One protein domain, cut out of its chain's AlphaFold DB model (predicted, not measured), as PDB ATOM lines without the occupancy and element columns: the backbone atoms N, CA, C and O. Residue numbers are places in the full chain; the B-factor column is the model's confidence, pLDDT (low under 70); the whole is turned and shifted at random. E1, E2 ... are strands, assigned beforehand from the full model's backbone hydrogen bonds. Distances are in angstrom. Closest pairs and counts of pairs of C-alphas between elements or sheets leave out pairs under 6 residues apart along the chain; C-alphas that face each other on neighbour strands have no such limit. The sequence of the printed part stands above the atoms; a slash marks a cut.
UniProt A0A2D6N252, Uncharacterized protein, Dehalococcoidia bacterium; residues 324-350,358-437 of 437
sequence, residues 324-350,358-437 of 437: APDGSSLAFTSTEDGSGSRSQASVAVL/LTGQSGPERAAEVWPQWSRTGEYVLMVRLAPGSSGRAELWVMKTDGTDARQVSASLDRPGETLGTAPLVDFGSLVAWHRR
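What this domain is: This is residues 324 to 350 and 358 to 437 of the 437 residues of an uncharacterized protein of Dehalococcoidia bacterium (UniProt A0A2D6N252). A strongly twisted sheet of four antiparallel strands, E3 - E4 - E5 - E6, is partly covered on one face by the small hairpin E1 and E2, which packs on E3; together they make a small, uneven sandwich. E7, after a long loop, lies apart from the other strands. The printed part has 107 residues with seven named strands, E1 to E7 in chain order, and no named helix; its class is all strand, with 43 residues in named elements, under half. It is compact, with a radius of gyration of the C-alphas of 13.6 A and spans of 37 by 31 by 22 A.

How they stand to each other: E3, residues 368 to 374, E4, 380 to 386, E5, 394 to 400, and E6, 407 to 413, form a meander, each strand the antiparallel neighbour of the one before. N 370 and O 384 are 2.9 A apart, N 383 and O 397 2.8 A, and N 396 and O 410 3.0 A, within hydrogen-bond range. E1, residues 330 to 335, and E2, 345 to 349, form an antiparallel hairpin, with N 332 and O 348 2.9 A apart. The sheet E3 E4 E5 E6 and the sheet E1 E2 form a sandwich, two sheets face to face, and the parts of them that face each other are 9.2 A apart centre to centre. The closest C-alphas of E1 and E3 are those of Thr 333 and Val 370, 5.6 A. E7, residues 432 to 435, pairs with no named strand.

Where its parts are: E1 begins at C-alpha 330, (237.078, 360.908, 176.595). E3 spans 18.2 A, E4 19.1 A, E5 19.8 A and E6 15.4 A. E7 ends at C-alpha 435, (230.979, 377.269, 169.273).

The domain as a whole: Residues 351 to 357 are not printed, with 10.2 A between C-alphas 350 and 358. The link E6 to E7 is long, 18 residues. Mean pLDDT of the printed part is 73.6; residues 335 to 348 and 416 to 426 are among the 41 under 70.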
ATOM      1  N   ALA A 324     237.952 365.395 175.835       85.06
ATOM      2  CA  ALA A 324     238.064 366.528 176.730       85.06
ATOM      3  C   ALA A 324     239.098 367.531 176.178       85.06
ATOM      4  O   ALA A 324     240.009 367.142 175.440       85.06
ATOM      5  N   PRO A 325     238.971 368.830 176.501       82.25
ATOM      6  CA  PRO A 325     239.838 369.873 175.944       82.25
ATOM      7  C   PRO A 325     241.323 369.699 176.269       82.25
ATOM      8  O   PRO A 325     242.171 370.135 175.495       82.25
ATOM      9  N   ASP A 326     241.627 369.081 177.408       78.50
ATOM     10  CA  ASP A 326     242.984 368.771 177.861       78.50
ATOM     11  C   ASP A 326     243.605 367.562 177.141       78.50
ATOM     12  O   ASP A 326     244.824 367.394 177.165       78.50
ATOM     13  N   GLY A 327     242.791 366.750 176.457       75.25
ATOM     14  CA  GLY A 327     243.210 365.515 175.800       75.25
ATOM     15  C   GLY A 327     243.440 364.334 176.750       75.25
ATOM     16  O   GLY A 327     243.832 363.272 176.274       75.25
ATOM     17  N   SER A 328     243.191 364.474 178.059       74.12
ATOM     18  CA  SER A 328     243.383 363.391 179.040       74.12
ATOM     19  C   SER A 328     242.138 362.547 179.293       74.12
ATOM     20  O   SER A 328     242.230 361.490 179.914       74.12
ATOM     21  N   SER A 329     240.970 362.976 178.811       78.50
ATOM     22  CA  SER A 329     239.720 362.237 178.997       78.50
ATOM     23  C   SER A 329     238.892 362.153 177.723       78.50
ATOM     24  O   SER A 329     239.007 362.967 176.804       78.50
ATOM     25  N   LEU A 330     238.021 361.151 177.680       79.25
ATOM     26  CA  LEU A 330     237.078 360.908 176.595       79.25
ATOM     27  C   LEU A 330     235.680 360.766 177.170       79.25
ATOM     28  O   LEU A 330     235.512 360.088 178.175       79.25
ATOM     29  N   ALA A 331     234.689 361.349 176.500       80.31
ATOM     30  CA  ALA A 331     233.291 360.996 176.697       80.31
ATOM     31  C   ALA A 331     232.839 360.129 175.527       80.31
ATOM     32  O   ALA A 331     233.127 360.455 174.374       80.31
ATOM     33  N   PHE A 332     232.128 359.043 175.796       76.69
ATOM     34  CA  PHE A 332     231.646 358.147 174.751       76.69
ATOM     35  C   PHE A 332     230.279 357.573 175.087       76.69
ATOM     36  O   PHE A 332     229.863 357.565 176.240       76.69
ATOM     37  N   THR A 333     229.582 357.099 174.061       76.50
ATOM     38  CA  THR A 333     228.266 356.473 174.191       76.50
ATOM     39  C   THR A 333     228.395 354.962 174.080       76.50
ATOM     40  O   THR A 333     228.719 354.491 172.994       76.50
ATOM     41  N   SER A 334     228.113 354.210 175.143       70.88
ATOM     42  CA  SER A 334     228.087 352.738 175.123       70.88
ATOM     43  C   SER A 334     226.665 352.187 175.121       70.88
ATOM     44  O   SER A 334     225.771 352.778 175.723       70.88
ATOM     45  N   THR A 335     226.460 351.042 174.461       65.94
ATOM     46  CA  THR A 335     225.219 350.254 174.549       65.94
ATOM     47  C   THR A 335     225.442 348.990 175.378       65.94
ATOM     48  O   THR A 335     226.380 348.245 175.084       65.94
ATOM     49  N   GLU A 336     224.573 348.725 176.357       58.22
ATOM     50  CA  GLU A 336     224.742 347.629 177.332       58.22
ATOM     51  C   GLU A 336     224.693 346.216 176.712       58.22
ATOM     52  O   GLU A 336     225.309 345.290 177.240       58.22
ATOM     53  N   ASP A 337     224.058 346.037 175.549       52.88
ATOM     54  CA  ASP A 337     223.866 344.714 174.966       52.88
ATOM     55  C   ASP A 337     223.791 344.776 173.436       52.88
ATOM     56  O   ASP A 337     222.867 345.328 172.840       52.88
ATOM     57  N   GLY A 338     224.768 344.144 172.773       46.03
ATOM     58  CA  GLY A 338     224.884 344.035 171.309       46.03
ATOM     59  C   GLY A 338     223.751 343.263 170.609       46.03
ATOM     60  O   GLY A 338     223.929 342.814 169.481       46.03
ATOM     61  N   SER A 339     222.599 343.082 171.264       44.97
ATOM     62  CA  SER A 339     221.424 342.351 170.774       44.97
ATOM     63  C   SER A 339     220.459 343.211 169.944       44.97
ATOM     64  O   SER A 339     219.478 342.694 169.409       44.97
ATOM     65  N   GLY A 340     220.710 344.520 169.827       42.56
ATOM     66  CA  GLY A 340     219.991 345.419 168.916       42.56
ATOM     67  C   GLY A 340     218.495 345.611 169.198       42.56
ATOM     68  O   GLY A 340     217.834 346.301 168.431       42.56
ATOM     69  N   SER A 341     217.934 345.030 170.267       39.78
ATOM     70  CA  SER A 341     216.485 345.093 170.530       39.78
ATOM     71  C   SER A 341     216.056 346.110 171.585       39.78
ATOM     72  O   SER A 341     214.866 346.413 171.653       39.78
ATOM     73  N   ARG A 342     216.970 346.683 172.379       44.75
ATOM     74  CA  ARG A 342     216.669 347.788 173.312       44.75
ATOM     75  C   ARG A 342     217.905 348.672 173.483       44.75
ATOM     76  O   ARG A 342     218.681 348.463 174.404       44.75
ATOM     77  N   SER A 343     218.101 349.626 172.571       49.28
ATOM     78  CA  SER A 343     219.237 350.563 172.543       49.28
ATOM     79  C   SER A 343     219.255 351.492 173.767       49.28
ATOM     80  O   SER A 343     218.887 352.662 173.675       49.28
ATOM     81  N   GLN A 344     219.665 350.982 174.926       57.47
ATOM     82  CA  GLN A 344     220.003 351.811 176.078       57.47
ATOM     83  C   GLN A 344     221.440 352.274 175.902       57.47
ATOM     84  O   GLN A 344     222.374 351.475 175.943       57.47
ATOM     85  N   ALA A 345     221.585 353.563 175.614       60.62
ATOM     86  CA  ALA A 345     222.860 354.209 175.391       60.62
ATOM     87  C   ALA A 345     223.165 355.133 176.576       60.62
ATOM     88  O   ALA A 345     222.288 355.897 176.982       60.62
ATOM     89  N   SER A 346     224.370 355.041 177.137       63.28
ATOM     90  CA  SER A 346     224.814 355.891 178.249       63.28
ATOM     91  C   SER A 346     226.085 356.632 177.879       63.28
ATOM     92  O   SER A 346     226.943 356.080 177.187       63.28
ATOM     93  N   VAL A 347     226.233 357.863 178.373       66.31
ATOM     94  CA  VAL A 347     227.511 358.570 178.291       66.31
ATOM     95  C   VAL A 347     228.410 358.113 179.439       66.31
ATOM     96  O   VAL A 347     228.010 358.147 180.603       66.31
ATOM     97  N   ALA A 348     229.628 357.704 179.115       68.75
ATOM     98  CA  ALA A 348     230.677 357.396 180.078       68.75
ATOM     99  C   ALA A 348     231.889 358.307 179.860       68.75
ATOM    100  O   ALA A 348     232.134 358.732 178.727       68.75
ATOM    101  N   VAL A 349     232.634 358.596 180.932       70.50
ATOM    102  CA  VAL A 349     233.915 359.320 180.881       70.50
ATOM    103  C   VAL A 349     235.059 358.372 181.207       70.50
ATOM    104  O   VAL A 349     234.903 357.458 182.013       70.50
ATOM    105  N   LEU A 350     236.199 358.599 180.556       68.38
ATOM    106  CA  LEU A 350     237.474 357.943 180.835       68.38
ATOM    107  C   LEU A 350     238.451 358.885 181.561       68.38
ATOM    108  O   LEU A 350     239.369 359.385 180.903       68.38
ATOM    109  N   LEU A 358     228.298 358.321 183.603       69.19
ATOM    110  CA  LEU A 358     227.973 359.683 184.037       69.19
ATOM    111  C   LEU A 358     226.572 359.820 184.629       69.19
ATOM    112  O   LEU A 358     226.288 360.728 185.402       69.19
ATOM    113  N   THR A 359     225.662 358.951 184.222       66.12
ATOM    114  CA  THR A 359     224.249 359.042 184.558       66.12
ATOM    115  C   THR A 359     223.835 357.715 185.170       66.12
ATOM    116  O   THR A 359     223.584 356.731 184.476       66.12
ATOM    117  N   GLY A 360     223.800 357.675 186.506       56.66
ATOM    118  CA  GLY A 360     223.498 356.486 187.318       56.66
ATOM    119  C   GLY A 360     222.040 356.011 187.258       56.66
ATOM    120  O   GLY A 360     221.524 355.484 188.240       56.66
ATOM    121  N   GLN A 361     221.343 356.240 186.144       56.78
ATOM    122  CA  GLN A 361     219.964 355.801 185.960       56.78
ATOM    123  C   GLN A 361     219.930 354.325 185.549       56.78
ATOM    124  O   GLN A 361     220.632 353.906 184.635       56.78
ATOM    125  N   SER A 362     219.087 353.527 186.196       55.41
ATOM    126  CA  SER A 362     218.892 352.114 185.871       55.41
ATOM    127  C   SER A 362     217.414 351.828 185.602       55.41
ATOM    128  O   SER A 362     216.535 352.419 186.230       55.41
ATOM    129  N   GLY A 363     217.134 350.925 184.659       55.50
ATOM    130  CA  GLY A 363     215.790 350.399 184.412       55.50
ATOM    131  C   GLY A 363     215.238 350.610 182.992       55.50
ATOM    132  O   GLY A 363     215.761 351.403 182.216       55.50
ATOM    133  N   PRO A 364     214.149 349.900 182.644       51.72
ATOM    134  CA  PRO A 364     213.651 349.754 181.270       51.72
ATOM    135  C   PRO A 364     212.959 350.993 180.675       51.72
ATOM    136  O   PRO A 364     212.682 351.008 179.479       51.72
ATOM    137  N   GLU A 365     212.670 352.017 181.481       58.81
ATOM    138  CA  GLU A 365     212.043 353.279 181.047       58.81
ATOM    139  C   GLU A 365     213.063 354.420 180.891       58.81
ATOM    140  O   GLU A 365     212.698 355.593 180.807       58.81
ATOM    141  N   ARG A 366     214.361 354.097 180.875       68.19
ATOM    142  CA  ARG A 366     215.430 355.089 180.786       68.19
ATOM    143  C   ARG A 366     215.502 355.714 179.388       68.19
ATOM    144  O   ARG A 366     215.463 355.020 178.373       68.19
ATOM    145  N   ALA A 367     215.649 357.036 179.345       70.81
ATOM    146  CA  ALA A 367     215.947 357.763 178.117       70.81
ATOM    147  C   ALA A 367     217.383 357.464 177.648       70.81
ATOM    148  O   ALA A 367     218.307 357.476 178.463       70.81
ATOM    149  N   ALA A 368     217.586 357.219 176.351       75.88
ATOM    150  CA  ALA A 368     218.923 356.965 175.814       75.88
ATOM    151  C   ALA A 368     219.714 358.277 175.705       75.88
ATOM    152  O   ALA A 368     219.195 359.276 175.208       75.88
ATOM    153  N   GLU A 369     220.966 358.278 176.153       78.62
ATOM    154  CA  GLU A 369     221.842 359.452 176.174       78.62
ATOM    155  C   GLU A 369     223.019 359.239 175.224       78.62
ATOM    156  O   GLU A 369     223.785 358.279 175.338       78.62
ATOM    157  N   VAL A 370     223.132 360.122 174.234       79.88
ATOM    158  CA  VAL A 370     223.998 359.938 173.066       79.88
ATOM    159  C   VAL A 370     224.700 361.237 172.674       79.88
ATOM    160  O   VAL A 370     224.319 362.322 173.113       79.88
ATOM    161  N   TRP A 371     225.711 361.128 171.808       82.94
ATOM    162  CA  TRP A 371     226.419 362.263 171.202       82.94
ATOM    163  C   TRP A 371     226.997 363.257 172.230       82.94
ATOM    164  O   TRP A 371     226.617 364.428 172.249       82.94
ATOM    165  N   PRO A 372     227.912 362.816 173.114       87.12
ATOM    166  CA  PRO A 372     228.526 363.713 174.076       87.12
ATOM    167  C   PRO A 372     229.469 364.709 173.396       87.12
ATOM    168  O   PRO A 372     230.192 364.372 172.458       87.12
ATOM    169  N   GLN A 373     229.504 365.933 173.910       88.88
ATOM    170  CA  GLN A 373     230.441 366.982 173.524       88.88
ATOM    171  C   GLN A 373     230.942 367.704 174.773       88.88
ATOM    172  O   GLN A 373     230.151 368.082 175.631       88.88
ATOM    173  N   TRP A 374     232.247 367.945 174.864       88.75
ATOM    174  CA  TRP A 374     232.838 368.647 176.003       88.75
ATOM    175  C   TRP A 374     232.786 370.163 175.851       88.75
ATOM    176  O   TRP A 374     233.085 370.703 174.782       88.75
ATOM    177  N   SER A 375     232.486 370.844 176.956       90.06
ATOM    178  CA  SER A 375     232.750 372.278 177.124       90.06
ATOM    179  C   SER A 375     234.236 372.582 177.023       90.06
ATOM    180  O   SER A 375     235.067 371.737 177.333       90.06
ATOM    181  N   ARG A 376     234.586 373.816 176.637       85.56
ATOM    182  CA  ARG A 376     235.990 374.250 176.549       85.56
ATOM    183  C   ARG A 376     236.719 374.202 177.891       85.56
ATOM    184  O   ARG A 376     237.932 374.040 177.898       85.56
ATOM    185  N   THR A 377     236.007 374.376 179.000       88.12
ATOM    186  CA  THR A 377     236.601 374.292 180.341       88.12
ATOM    187  C   THR A 377     236.788 372.857 180.811       88.12
ATOM    188  O   THR A 377     237.533 372.639 181.754       88.12
ATOM    189  N   GLY A 378     236.144 371.881 180.163       88.00
ATOM    190  CA  GLY A 378     236.163 370.494 180.612       88.00
ATOM    191  C   GLY A 378     235.262 370.228 181.822       88.00
ATOM    192  O   GLY A 378     235.329 369.149 182.387       88.00
ATOM    193  N   GLU A 379     234.420 371.183 182.232       88.56
ATOM    194  CA  GLU A 379     233.561 371.057 183.425       88.56
ATOM    195  C   GLU A 379     232.161 370.516 183.104       88.56
ATOM    196  O   GLU A 379     231.475 369.983 183.973       88.56
ATOM    197  N   TYR A 380     231.730 370.663 181.851       90.31
ATOM    198  CA  TYR A 380     230.397 370.290 181.378       90.31
ATOM    199  C   TYR A 380     230.441 369.421 180.120       90.31
ATOM    200  O   TYR A 380     231.304 369.615 179.252       90.31
ATOM    201  N   VAL A 381     229.442 368.542 179.991       90.25
ATOM    202  CA  VAL A 381     229.142 367.739 178.799       90.25
ATOM    203  C   VAL A 381     227.762 368.121 178.264       90.25
ATOM    204  O   VAL A 381     226.770 368.109 178.991       90.25
ATOM    205  N   LEU A 382     227.708 368.448 176.975       90.69
ATOM    206  CA  LEU A 382     226.486 368.576 176.188       90.69
ATOM    207  C   LEU A 382     226.151 367.205 175.583       90.69
ATOM    208  O   LEU A 382     227.049 366.527 175.091       90.69
ATOM    209  N   MET A 383     224.887 366.797 175.600       89.81
ATOM    210  CA  MET A 383     224.436 365.513 175.058       89.81
ATOM    211  C   MET A 383     223.023 365.599 174.498       89.81
ATOM    212  O   MET A 383     222.263 366.519 174.816       89.81
ATOM    213  N   VAL A 384     222.646 364.583 173.730       87.25
ATOM    214  CA  VAL A 384     221.264 364.375 173.312       87.25
ATOM    215  C   VAL A 384     220.618 363.304 174.177       87.25
ATOM    216  O   VAL A 384     221.165 362.215 174.338       87.25
ATOM    217  N   ARG A 385     219.429 363.610 174.697       84.62
ATOM    218  CA  ARG A 385     218.561 362.650 175.377       84.62
ATOM    219  C   ARG A 385     217.402 362.280 174.456       84.62
ATOM    220  O   ARG A 385     216.689 363.152 173.964       84.62
ATOM    221  N   LEU A 386     217.231 360.987 174.226       79.31
ATOM    222  CA  LEU A 386     216.167 360.404 173.418       79.31
ATOM    223  C   LEU A 386     215.105 359.809 174.335       79.31
ATOM    224  O   LEU A 386     215.401 358.921 175.138       79.31
ATOM    225  N   ALA A 387     213.870 360.296 174.217       70.94
ATOM    226  CA  ALA A 387     212.763 359.785 175.014       70.94
ATOM    227  C   ALA A 387     212.519 358.282 174.743       70.94
ATOM    228  O   ALA A 387     212.642 357.842 173.595       70.94
ATOM    229  N   PRO A 388     212.135 357.488 175.761       63.34
ATOM    230  CA  PRO A 388     211.751 356.093 175.561       63.34
ATOM    231  C   PRO A 388     210.543 355.978 174.614       63.34
ATOM    232  O   PRO A 388     209.577 356.738 174.717       63.34
ATOM    233  N   GLY A 389     210.562 354.988 173.716       58.47
ATOM    234  CA  GLY A 389     209.440 354.669 172.823       58.47
ATOM    235  C   GLY A 389     209.485 355.336 171.440       58.47
ATOM    236  O   GLY A 389     210.453 355.981 171.054       58.47
ATOM    237  N   SER A 390     208.420 355.153 170.655       51.47
ATOM    238  CA  SER A 390     208.347 355.524 169.229       51.47
ATOM    239  C   SER A 390     208.175 357.022 168.948       51.47
ATOM    240  O   SER A 390     208.006 357.404 167.792       51.47
ATOM    241  N   SER A 391     208.195 357.874 169.979       56.31
ATOM    242  CA  SER A 391     207.987 359.318 169.813       56.31
ATOM    243  C   SER A 391     209.140 360.017 169.088       56.31
ATOM    244  O   SER A 391     208.931 361.103 168.558       56.31
ATOM    245  N   GLY A 392     210.341 359.419 169.056       60.31
ATOM    246  CA  GLY A 392     211.503 359.967 168.340       60.31
ATOM    247  C   GLY A 392     211.961 361.339 168.847       60.31
ATOM    248  O   GLY A 392     212.728 362.019 168.170       60.31
ATOM    249  N   ARG A 393     211.484 361.778 170.022       75.75
ATOM    250  CA  ARG A 393     211.802 363.102 170.555       75.75
ATOM    251  C   ARG A 393     213.246 363.129 171.038       75.75
ATOM    252  O   ARG A 393     213.599 362.434 171.994       75.75
ATOM    253  N   ALA A 394     214.047 363.960 170.382       82.94
ATOM    254  CA  ALA A 394     215.404 364.281 170.782       82.94
ATOM    255  C   ALA A 394     215.437 365.631 171.500       82.94
ATOM    256  O   ALA A 394     214.864 366.617 171.038       82.94
ATOM    257  N   GLU A 395     216.114 365.667 172.639       87.69
ATOM    258  CA  GLU A 395     216.275 366.857 173.465       87.69
ATOM    259  C   GLU A 395     217.759 367.130 173.687       87.69
ATOM    260  O   GLU A 395     218.548 366.201 173.860       87.69
ATOM    261  N   LEU A 396     218.141 368.406 173.726       90.69
ATOM    262  CA  LEU A 396     219.517 368.811 173.988       90.69
ATOM    263  C   LEU A 396     219.677 369.147 175.470       90.69
ATOM    264  O   LEU A 396     218.939 369.981 175.997       90.69
ATOM    265  N   TRP A 397     220.655 368.530 176.124       90.06
ATOM    266  CA  TRP A 397     220.904 368.659 177.557       90.06
ATOM    267  C   TRP A 397     222.369 368.970 177.837       90.06
ATOM    268  O   TRP A 397     223.257 368.537 177.108       90.06
ATOM    269  N   VAL A 398     222.619 369.699 178.921       91.50
ATOM    270  CA  VAL A 398     223.949 369.927 179.492       91.50
ATOM    271  C   VAL A 398     223.972 369.436 180.930       91.50
ATOM    272  O   VAL A 398     222.984 369.590 181.640       91.50
ATOM    273  N   MET A 399     225.093 368.886 181.377       89.62
ATOM    274  CA  MET A 399     225.343 368.579 182.786       89.62
ATOM    275  C   MET A 399     226.832 368.718 183.113       89.62
ATOM    276  O   MET A 399     227.655 368.829 182.199       89.62
ATOM    277  N   LYS A 400     227.183 368.699 184.398       88.69
ATOM    278  CA  LYS A 400     228.576 368.629 184.851       88.69
ATOM    279  C   LYS A 400     229.204 367.274 184.537       88.69
ATOM    280  O   LYS A 400     228.517 366.266 184.397       88.69
ATOM    281  N   THR A 401     230.527 367.241 184.456       86.81
ATOM    282  CA  THR A 401     231.303 366.024 184.169       86.81
ATOM    283  C   THR A 401     231.313 365.003 185.301       86.81
ATOM    284  O   THR A 401     231.722 363.873 185.078       86.81
ATOM    285  N   ASP A 402     230.799 365.363 186.475       82.25
ATOM    286  CA  ASP A 402     230.495 364.443 187.576       82.25
ATOM    287  C   ASP A 402     229.063 363.860 187.507       82.25
ATOM    288  O   ASP A 402     228.644 363.133 188.406       82.25
ATOM    289  N   GLY A 403     228.289 364.198 186.466       81.00
ATOM    290  CA  GLY A 403     226.902 363.758 186.278       81.00
ATOM    291  C   GLY A 403     225.837 364.634 186.949       81.00
ATOM    292  O   GLY A 403     224.642 364.353 186.823       81.00
ATOM    293  N   THR A 404     226.222 365.699 187.661       85.06
ATOM    294  CA  THR A 404     225.289 366.576 188.389       85.06
ATOM    295  C   THR A 404     224.851 367.806 187.574       85.06
ATOM    296  O   THR A 404     225.335 368.053 186.473       85.06
ATOM    297  N   ASP A 405     223.910 368.602 188.104       86.94
ATOM    298  CA  ASP A 405     223.459 369.883 187.513       86.94
ATOM    299  C   ASP A 405     222.972 369.765 186.051       86.94
ATOM    300  O   ASP A 405     223.318 370.569 185.185       86.94
ATOM    301  N   ALA A 406     222.173 368.733 185.766       88.12
ATOM    302  CA  ALA A 406     221.596 368.526 184.445       88.12
ATOM    303  C   ALA A 406     220.515 369.576 184.127       88.12
ATOM    304  O   ALA A 406     219.518 369.697 184.842       88.12
ATOM    305  N   ARG A 407     220.683 370.301 183.017       89.62
ATOM    306  CA  ARG A 407     219.767 371.338 182.524       89.62
ATOM    307  C   ARG A 407     219.411 371.095 181.061       89.62
ATOM    308  O   ARG A 407     220.266 370.741 180.248       89.62
ATOM    309  N   GLN A 408     218.147 371.315 180.713       89.81
ATOM    310  CA  GLN A 408     217.686 371.224 179.330       89.81
ATOM    311  C   GLN A 408     218.067 372.503 178.570       89.81
ATOM    312  O   GLN A 408     217.765 373.610 179.010       89.81
ATOM    313  N   VAL A 409     218.723 372.343 177.422       91.00
ATOM    314  CA  VAL A 409     219.110 373.426 176.504       91.00
ATOM    315  C   VAL A 409     218.030 373.642 175.445       91.00
ATOM    316  O   VAL A 409     217.686 374.778 175.126       91.00
ATOM    317  N   SER A 410     217.486 372.550 174.899       88.94
ATOM    318  CA  SER A 410     216.387 372.589 173.933       88.94
ATOM    319  C   SER A 410     215.459 371.402 174.129       88.94
ATOM    320  O   SER A 410     215.909 370.268 174.287       88.94
ATOM    321  N   ALA A 411     214.158 371.677 174.086       87.00
ATOM    322  CA  ALA A 411     213.104 370.684 174.264       87.00
ATOM    323  C   ALA A 411     212.777 369.896 172.979       87.00
ATOM    324  O   ALA A 411     212.011 368.933 173.036       87.00
ATOM    325  N   SER A 412     213.329 370.316 171.840       84.31
ATOM    326  CA  SER A 412     213.228 369.646 170.545       84.31
ATOM    327  C   SER A 412     214.533 369.793 169.760       84.31
ATOM    328  O   SER A 412     215.221 370.821 169.831       84.31
ATOM    329  N   LEU A 413     214.866 368.727 169.041       84.94
ATOM    330  CA  LEU A 413     215.804 368.656 167.931       84.94
ATOM    331  C   LEU A 413     215.097 367.843 166.852       84.94
ATOM    332  O   LEU A 413     214.734 366.695 167.099       84.94
ATOM    333  N   ASP A 414     214.879 368.429 165.687       77.56
ATOM    334  CA  ASP A 414     214.154 367.796 164.590       77.56
ATOM    335  C   ASP A 414     214.398 368.544 163.276       77.56
ATOM    336  O   ASP A 414     214.914 369.663 163.241       77.56
ATOM    337  N   ARG A 415     214.027 367.901 162.167       71.62
ATOM    338  CA  ARG A 415     213.971 368.525 160.845       71.62
ATOM    339  C   ARG A 415     212.570 368.378 160.267       71.62
ATOM    340  O   ARG A 415     211.918 367.357 160.499       71.62
ATOM    341  N   PRO A 416     212.136 369.323 159.419       62.06
ATOM    342  CA  PRO A 416     210.904 369.168 158.664       62.06
ATOM    343  C   PRO A 416     210.932 367.876 157.845       62.06
ATOM    344  O   PRO A 416     211.805 367.691 156.998       62.06
ATOM    345  N   GLY A 417     209.962 366.993 158.086       59.50
ATOM    346  CA  GLY A 417     209.784 365.761 157.314       59.50
ATOM    347  C   GLY A 417     210.751 364.619 157.644       59.50
ATOM    348  O   GLY A 417     210.751 363.629 156.914       59.50
ATOM    349  N   GLU A 418     211.542 364.716 158.717       64.44
ATOM    350  CA  GLU A 418     212.443 363.645 159.164       64.44
ATOM    351  C   GLU A 418     212.020 363.138 160.549       64.44
ATOM    352  O   GLU A 418     212.022 363.886 161.525       64.44
ATOM    353  N   THR A 419     211.673 361.854 160.654       57.94
ATOM    354  CA  THR A 419     211.519 361.200 161.958       57.94
ATOM    355  C   THR A 419     212.897 360.758 162.421       57.94
ATOM    356  O   THR A 419     213.491 359.866 161.811       57.94
ATOM    357  N   LEU A 420     213.408 361.351 163.501       59.94
ATOM    358  CA  LEU A 420     214.634 360.871 164.132       59.94
ATOM    359  C   LEU A 420     214.372 359.455 164.660       59.94
ATOM    360  O   LEU A 420     213.591 359.249 165.590       59.94
ATOM    361  N   GLY A 421     214.956 358.461 163.993       51.69
ATOM    362  CA  GLY A 421     214.823 357.060 164.378       51.69
ATOM    363  C   GLY A 421     215.417 356.788 165.762       51.69
ATOM    364  O   GLY A 421     216.191 357.575 166.304       51.69
ATOM    365  N   THR A 422     215.088 355.634 166.337       48.03
ATOM    366  CA  THR A 422     215.743 355.153 167.558       48.03
ATOM    367  C   THR A 422     217.224 354.868 167.274       48.03
ATOM    368  O   THR A 422     217.545 354.205 166.289       48.03
ATOM    369  N   ALA A 423     218.115 355.387 168.127       48.28
ATOM    370  CA  ALA A 423     219.575 355.228 168.091       48.28
ATOM    371  C   ALA A 423     220.049 353.797 167.725       48.28
ATOM    372  O   ALA A 423     219.399 352.829 168.144       48.28
ATOM    373  N   PRO A 424     221.181 353.651 166.988       46.91
ATOM    374  CA  PRO A 424     222.364 354.531 167.056       46.91
ATOM    375  C   PRO A 424     222.796 355.264 165.762       46.91
ATOM    376  O   PRO A 424     223.939 355.696 165.674       46.91
ATOM    377  N   LEU A 425     221.928 355.441 164.758       53.22
ATOM    378  CA  LEU A 425     222.339 355.921 163.418       53.22
ATOM    379  C   LEU A 425     222.131 357.424 163.126       53.22
ATOM    380  O   LEU A 425     222.386 357.863 162.006       53.22
ATOM    381  N   VAL A 426     221.658 358.224 164.084       66.62
ATOM    382  CA  VAL A 426     221.392 359.658 163.856       66.62
ATOM    383  C   VAL A 426     222.672 360.485 164.035       66.62
ATOM    384  O   VAL A 426     223.245 360.523 165.124       66.62
ATOM    385  N   ASP A 427     223.094 361.206 162.990       73.44
ATOM    386  CA  ASP A 427     224.190 362.184 163.057       73.44
ATOM    387  C   ASP A 427     223.708 363.500 163.692       73.44
ATOM    388  O   ASP A 427     223.373 364.468 163.004       73.44
ATOM    389  N   PHE A 428     223.687 363.558 165.024       80.62
ATOM    390  CA  PHE A 428     223.342 364.784 165.756       80.62
ATOM    391  C   PHE A 428     224.319 365.940 165.506       80.62
ATOM    392  O   PHE A 428     223.934 367.103 165.640       80.62
ATOM    393  N   GLY A 429     225.541 365.654 165.042       79.44
ATOM    394  CA  GLY A 429     226.489 366.680 164.615       79.44
ATOM    395  C   GLY A 429     226.044 367.423 163.361       79.44
ATOM    396  O   GLY A 429     226.560 368.501 163.077       79.44
ATOM    397  N   SER A 430     225.069 366.894 162.626       80.50
ATOM    398  CA  SER A 430     224.410 367.595 161.525       80.50
ATOM    399  C   SER A 430     223.235 368.479 161.970       80.50
ATOM    400  O   SER A 430     222.741 369.258 161.164       80.50
ATOM    401  N   LEU A 431     222.788 368.382 163.227       87.31
ATOM    402  CA  LEU A 431     221.676 369.171 163.781       87.31
ATOM    403  C   LEU A 431     222.143 370.250 164.752       87.31
ATOM    404  O   LEU A 431     221.507 371.297 164.849       87.31
ATOM    405  N   VAL A 432     223.235 369.993 165.473       92.00
ATOM    406  CA  VAL A 432     223.748 370.864 166.531       92.00
ATOM    407  C   VAL A 432     225.203 371.221 166.254       92.00
ATOM    408  O   VAL A 432     226.046 370.354 166.020       92.00
ATOM    409  N   ALA A 433     225.516 372.510 166.339       92.56
ATOM    410  CA  ALA A 433     226.872 373.031 166.293       92.56
ATOM    411  C   ALA A 433     227.135 373.901 167.521       92.56
ATOM    412  O   ALA A 433     226.429 374.871 167.780       92.56
ATOM    413  N   TRP A 434     228.186 373.582 168.268       92.44
ATOM    414  CA  TRP A 434     228.562 374.327 169.465       92.44
ATOM    415  C   TRP A 434     229.873 375.070 169.229       92.44
ATOM    416  O   TRP A 434     230.923 374.444 169.059       92.44
ATOM    417  N   HIS A 435     229.809 376.401 169.222       91.94
ATOM    418  CA  HIS A 435     230.979 377.269 169.273       91.94
ATOM    419  C   HIS A 435     231.446 377.381 170.720       91.94
ATOM    420  O   HIS A 435     230.680 377.793 171.586       91.94
ATOM    421  N   ARG A 436     232.686 376.969 170.988       82.31
ATOM    422  CA  ARG A 436     233.190 376.766 172.358       82.31
ATOM    423  C   ARG A 436     234.218 377.806 172.798       82.31
ATOM    424  O   ARG A 436     234.749 377.669 173.896       82.31
ATOM    425  N   ARG A 437     234.567 378.783 171.955       67.31
ATOM    426  CA  ARG A 437     235.667 379.715 172.251       67.31
ATOM    427  C   ARG A 437     235.248 380.846 173.176       67.31
ATOM    428  O   ARG A 437     234.209 381.480 172.906       67.31
TER     429      ARG A 437